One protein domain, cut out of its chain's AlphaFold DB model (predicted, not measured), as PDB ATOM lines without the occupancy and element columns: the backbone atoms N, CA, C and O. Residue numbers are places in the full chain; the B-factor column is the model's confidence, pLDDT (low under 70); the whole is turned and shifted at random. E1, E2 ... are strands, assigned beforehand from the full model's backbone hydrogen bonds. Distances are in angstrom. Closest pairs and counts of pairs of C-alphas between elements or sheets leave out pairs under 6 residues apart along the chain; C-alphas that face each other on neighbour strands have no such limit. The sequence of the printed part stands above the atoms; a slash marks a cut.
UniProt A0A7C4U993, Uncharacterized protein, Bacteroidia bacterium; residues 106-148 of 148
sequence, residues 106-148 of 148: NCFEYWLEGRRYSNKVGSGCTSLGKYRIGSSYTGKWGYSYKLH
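Overview. This is residues 106 to 148 of the 148 residues of an uncharacterized protein of Bacteroidia bacterium (UniProt A0A7C4U993). There is little regular structure here: from residue 106 the chain winds as a long loop through residues 106 to 132, then ends in a hairpin of two strands, E1 then E2, whose turn sticks out at residues 138 to 143. The printed part has 43 residues, only 13 of them in named elements: class all strand, one antiparallel sheet in the order E1 - E2, no named helix. It is loose, with a radius of gyration of the C-alphas of 12.3 A and spans of 32 by 23 by 16 A.

Along the chain. Start at C-alpha 106, (-20.678, -23.094, 25.380). Find C-alpha 133 at (0.112, -26.383, 17.306); E1, residues 133 to 139, runs 15.0 A from there. E2, residues 142 to 147, runs 15.6 A to C-alpha 147 at (-3.911, -28.317, 19.462).

Arrangement. E1 and E2 form a hairpin with a tight link, antiparallel at 148 degrees. C-alphas 136 and 145 face each other at 4.3 A. Look for N 134 and O 146, 2.8 A apart, within hydrogen-bond range.

Size, cuts and confidence. The C-alphas farthest apart, of Glu 113 and Ser 135, are 33.1 A apart. The printed part has no cut, and no printed residue is under 70 in pLDDT.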
ATOM      1  N   ASN A 106     -19.449 -23.295  24.609       94.69
ATOM      2  CA  ASN A 106     -20.678 -23.094  25.380       94.69
ATOM      3  C   ASN A 106     -20.887 -24.159  26.468       94.69
ATOM      4  O   ASN A 106     -21.910 -24.141  27.142       94.69
ATOM      5  N   CYS A 107     -19.964 -25.116  26.620       96.25
ATOM      6  CA  CYS A 107     -20.081 -26.199  27.596       96.25
ATOM      7  C   CYS A 107     -21.384 -27.014  27.469       96.25
ATOM      8  O   CYS A 107     -21.931 -27.436  28.486       96.25
ATOM      9  N   PHE A 108     -21.872 -27.193  26.232       94.94
ATOM     10  CA  PHE A 108     -23.157 -27.822  25.879       94.94
ATOM     11  C   PHE A 108     -24.417 -27.143  26.418       94.94
ATOM     12  O   PHE A 108     -25.495 -27.729  26.380       94.94
ATOM     13  N   GLU A 109     -24.316 -25.896  26.863       94.62
ATOM     14  CA  GLU A 109     -25.488 -25.115  27.233       94.62
ATOM     15  C   GLU A 109     -26.050 -24.382  26.015       94.62
ATOM     16  O   GLU A 109     -25.307 -23.892  25.160       94.62
ATOM     17  N   TYR A 110     -27.379 -24.299  25.934       93.06
ATOM     18  CA  TYR A 110     -28.050 -23.495  24.911       93.06
ATOM     19  C   TYR A 110     -27.680 -22.012  25.052       93.06
ATOM     20  O   TYR A 110     -27.379 -21.340  24.066       93.06
ATOM     21  N   TRP A 111     -27.633 -21.533  26.296       90.88
ATOM     22  CA  TRP A 111     -27.197 -20.197  26.668       90.88
ATOM     23  C   TRP A 111     -26.294 -20.287  27.896       90.88
ATOM     24  O   TRP A 111     -26.752 -20.691  28.960       90.88
ATOM     25  N   LEU A 112     -25.020 -19.925  27.736       89.94
ATOM     26  CA  LEU A 112     -24.048 -19.903  28.827       89.94
ATOM     27  C   LEU A 112     -23.975 -18.483  29.393       89.94
ATOM     28  O   LEU A 112     -23.470 -17.574  28.729       89.94
ATOM     29  N   GLU A 113     -24.457 -18.295  30.618       86.62
ATOM     30  CA  GLU A 113     -24.296 -17.025  31.320       86.62
ATOM     31  C   GLU A 113     -22.855 -16.889  31.838       86.62
ATOM     32  O   GLU A 113     -22.306 -17.767  32.506       86.62
ATOM     33  N   GLY A 114     -22.199 -15.784  31.488       88.19
ATOM     34  CA  GLY A 114     -20.794 -15.579  31.820       88.19
ATOM     35  C   GLY A 114     -19.855 -16.470  31.000       88.19
ATOM     36  O   GLY A 114     -19.934 -16.522  29.774       88.19
ATOM     37  N   ARG A 115     -18.861 -17.078  31.659       90.06
ATOM     38  CA  ARG A 115     -17.802 -17.864  31.004       90.06
ATOM     39  C   ARG A 115     -17.447 -19.070  31.855       90.06
ATOM     40  O   ARG A 115     -17.159 -18.922  33.040       90.06
ATOM     41  N   ARG A 116     -17.377 -20.241  31.225       94.75
ATOM     42  CA  ARG A 116     -16.955 -21.490  31.861       94.75
ATOM     43  C   ARG A 116     -15.866 -22.167  31.039       94.75
ATOM     44  O   ARG A 116     -15.878 -22.141  29.809       94.75
ATOM     45  N   TYR A 117     -14.920 -22.771  31.746       95.69
ATOM     46  CA  TYR A 117     -13.774 -23.457  31.164       95.69
ATOM     47  C   TYR A 117     -13.644 -24.844  31.771       95.69
ATOM     48  O   TYR A 117     -13.978 -25.053  32.936       95.69
ATOM     49  N   SER A 118     -13.156 -25.796  30.986       96.44
ATOM     50  CA  SER A 118     -12.879 -27.140  31.474       96.44
ATOM     51  C   SER A 118     -11.823 -27.804  30.611       96.44
ATOM     52  O   SER A 118     -11.864 -27.710  29.386       96.44
ATOM     53  N   ASN A 119     -10.913 -28.517  31.266       95.75
ATOM     54  CA  ASN A 119      -9.902 -29.339  30.607       95.75
ATOM     55  C   ASN A 119     -10.347 -30.814  30.520       95.75
ATOM     56  O   ASN A 119      -9.578 -31.671  30.086       95.75
ATOM     57  N   LYS A 120     -11.589 -31.135  30.924       96.75
ATOM     58  CA  LYS A 120     -12.165 -32.474  30.760       96.75
ATOM     59  C   LYS A 120     -12.455 -32.726  29.280       96.75
ATOM     60  O   LYS A 120     -13.119 -31.919  28.620       96.75
ATOM     61  N   VAL A 121     -11.974 -33.861  28.775       94.62
ATOM     62  CA  VAL A 121     -12.215 -34.305  27.396       94.62
ATOM     63  C   VAL A 121     -13.717 -34.416  27.146       94.62
ATOM     64  O   VAL A 121     -14.453 -34.955  27.970       94.62
ATOM     65  N   GLY A 122     -14.164 -33.875  26.012       94.75
ATOM     66  CA  GLY A 122     -15.571 -33.912  25.626       94.75
ATOM     67  C   GLY A 122     -16.480 -33.060  26.510       94.75
ATOM     68  O   GLY A 122     -17.651 -33.374  26.598       94.75
ATOM     69  N   SER A 123     -15.973 -32.011  27.171       95.69
ATOM     70  CA  SER A 123     -16.784 -31.106  28.010       95.69
ATOM     71  C   SER A 123     -17.557 -30.028  27.239       95.69
ATOM     72  O   SER A 123     -18.375 -29.329  27.829       95.69
ATOM     73  N   GLY A 124     -17.258 -29.821  25.951       94.56
ATOM     74  CA  GLY A 124     -17.827 -28.723  25.154       94.56
ATOM     75  C   GLY A 124     -17.368 -27.320  25.591       94.56
ATOM     76  O   GLY A 124     -17.761 -26.321  24.988       94.56
ATOM     77  N   CYS A 125     -16.542 -27.224  26.635       96.06
ATOM     78  CA  CYS A 125     -15.975 -25.978  27.129       96.06
ATOM     79  C   CYS A 125     -14.663 -25.640  26.418       96.06
ATOM     80  O   CYS A 125     -13.958 -26.508  25.901       96.06
ATOM     81  N   THR A 126     -14.277 -24.367  26.469       95.44
ATOM     82  CA  THR A 126     -12.894 -23.989  26.173       95.44
ATOM     83  C   THR A 126     -11.965 -24.518  27.268       95.44
ATOM     84  O   THR A 126     -12.203 -24.295  28.454       95.44
ATOM     85  N   SER A 127     -10.880 -25.171  26.858       95.75
ATOM     86  CA  SER A 127      -9.795 -25.607  27.737       95.75
ATOM     87  C   SER A 127      -8.789 -24.461  27.913       95.75
ATOM     88  O   SER A 127      -8.402 -23.813  26.932       95.75
ATOM     89  N   LEU A 128      -8.333 -24.201  29.139       95.88
ATOM     90  CA  LEU A 128      -7.306 -23.189  29.428       95.88
ATOM     91  C   LEU A 128      -5.945 -23.855  29.633       95.88
ATOM     92  O   LEU A 128      -5.845 -24.908  30.261       95.88
ATOM     93  N   GLY A 129      -4.882 -23.216  29.142       95.44
ATOM     94  CA  GLY A 129      -3.524 -23.724  29.309       95.44
ATOM     95  C   GLY A 129      -2.580 -23.300  28.193       95.44
ATOM     96  O   GLY A 129      -2.836 -22.344  27.460       95.44
ATOM     97  N   LYS A 130      -1.465 -24.026  28.090       95.12
ATOM     98  CA  LYS A 130      -0.498 -23.912  26.996       95.12
ATOM     99  C   LYS A 130      -0.718 -25.076  26.041       95.12
ATOM    100  O   LYS A 130      -0.867 -26.201  26.501       95.12
ATOM    101  N   TYR A 131      -0.673 -24.794  24.745       95.00
ATOM    102  CA  TYR A 131      -0.829 -25.798  23.698       95.00
ATOM    103  C   TYR A 131       0.321 -25.711  22.707       95.00
ATOM    104  O   TYR A 131       0.828 -24.617  22.443       95.00
ATOM    105  N   ARG A 132       0.681 -26.841  22.098       94.25
ATOM    106  CA  ARG A 132       1.438 -26.840  20.843       94.25
ATOM    107  C   ARG A 132       0.482 -26.954  19.661       94.25
ATOM    108  O   ARG A 132      -0.522 -27.662  19.710       94.25
ATOM    109  N   ILE A 133       0.832 -26.281  18.574       95.44
ATOM    110  CA  ILE A 133       0.112 -26.383  17.306       95.44
ATOM    111  C   ILE A 133       0.614 -27.638  16.594       95.44
ATOM    112  O   ILE A 133       1.813 -27.801  16.377       95.44
ATOM    113  N   GLY A 134      -0.300 -28.555  16.305       95.94
ATOM    114  CA  GLY A 134      -0.059 -29.759  15.527       95.94
ATOM    115  C   GLY A 134      -0.423 -29.567  14.057       95.94
ATOM    116  O   GLY A 134      -0.366 -28.464  13.515       95.94
ATOM    117  N   SER A 135      -0.813 -30.663  13.412       97.19
ATOM    118  CA  SER A 135      -1.165 -30.674  11.994       97.19
ATOM    119  C   SER A 135      -2.438 -29.879  11.701       97.19
ATOM    120  O   SER A 135      -3.348 -29.778  12.535       97.19
ATOM    121  N   SER A 136      -2.504 -29.333  10.490       97.38
ATOM    122  CA  SER A 136      -3.722 -28.730   9.969       97.38
ATOM    123  C   SER A 136      -4.744 -29.784   9.547       97.38
ATOM    124  O   SER A 136      -4.411 -30.940   9.288       97.38
ATOM    125  N   TYR A 137      -6.009 -29.379   9.513       97.25
ATOM    126  CA  TYR A 137      -7.127 -30.184   9.037       97.25
ATOM    127  C   TYR A 137      -8.262 -29.279   8.542       97.25
ATOM    128  O   TYR A 137      -8.312 -28.085   8.852       97.25
ATOM    129  N   THR A 138      -9.205 -29.850   7.797       97.81
ATOM    130  CA  THR A 138     -10.437 -29.155   7.402       97.81
ATOM    131  C   THR A 138     -11.520 -29.452   8.431       97.81
ATOM    132  O   THR A 138     -12.037 -30.565   8.499       97.81
ATOM    133  N   GLY A 139     -11.831 -28.467   9.272       93.94
ATOM    134  CA  GLY A 139     -12.926 -28.551  10.232       93.94
ATOM    135  C   GLY A 139     -14.262 -28.151   9.610       93.94
ATOM    136  O   GLY A 139     -14.329 -27.677   8.476       93.94
ATOM    137  N   LYS A 140     -15.335 -28.260  10.401       93.25
ATOM    138  CA  LYS A 140     -16.697 -27.859   9.998       93.25
ATOM    139  C   LYS A 140     -16.780 -26.417   9.476       93.25
ATOM    140  O   LYS A 140     -17.606 -26.123   8.622       93.25
ATOM    141  N   TRP A 141     -15.921 -25.534   9.985       90.69
ATOM    142  CA  TRP A 141     -15.898 -24.104   9.659       90.69
ATOM    143  C   TRP A 141     -14.685 -23.698   8.811       90.69
ATOM    144  O   TRP A 141     -14.339 -22.521   8.750       90.69
ATOM    145  N   GLY A 142     -14.028 -24.665   8.164       95.12
ATOM    146  CA  GLY A 142     -12.885 -24.435   7.284       95.12
ATOM    147  C   GLY A 142     -11.536 -24.816   7.894       95.12
ATOM    148  O   GLY A 142     -11.437 -25.662   8.789       95.12
ATOM    149  N   TYR A 143     -10.475 -24.217   7.356       96.06
ATOM    150  CA  TYR A 143      -9.093 -24.563   7.681       96.06
ATOM    151  C   TYR A 143      -8.783 -24.353   9.166       96.06
ATOM    152  O   TYR A 143      -9.000 -23.275   9.717       96.06
ATOM    153  N   SER A 144      -8.285 -25.402   9.810       96.00
ATOM    154  CA  SER A 144      -8.120 -25.485  11.258       96.00
ATOM    155  C   SER A 144      -6.804 -26.175  11.621       96.00
ATOM    156  O   SER A 144      -6.198 -26.857  10.797       96.00
ATOM    157  N   TYR A 145      -6.365 -26.026  12.872       96.12
ATOM    158  CA  TYR A 145      -5.194 -26.717  13.417       96.12
ATOM    159  C   TYR A 145      -5.565 -27.516  14.655       96.12
ATOM    160  O   TYR A 145      -6.362 -27.064  15.480       96.12
ATOM    161  N   LYS A 146      -4.977 -28.705  14.797       95.19
ATOM    162  CA  LYS A 146      -5.104 -29.493  16.022       95.19
ATOM    163  C   LYS A 146      -4.178 -28.921  17.091       95.19
ATOM    164  O   LYS A 146      -3.011 -28.661  16.818       95.19
ATOM    165  N   LEU A 147      -4.694 -28.737  18.301       94.75
ATOM    166  CA  LEU A 147      -3.911 -28.317  19.462       94.75
ATOM    167  C   LEU A 147      -3.627 -29.534  20.349       94.75
ATOM    168  O   LEU A 147      -4.484 -30.412  20.470       94.75
ATOM    169  N   HIS A 148      -2.428 -29.591  20.931       91.06
ATOM    170  CA  HIS A 148      -1.996 -30.630  21.872       91.06
ATOM    171  C   HIS A 148      -1.497 -30.017  23.172       91.06
ATOM    172  O   HIS A 148      -0.861 -28.940  23.092       91.06
TER     173      HIS A 148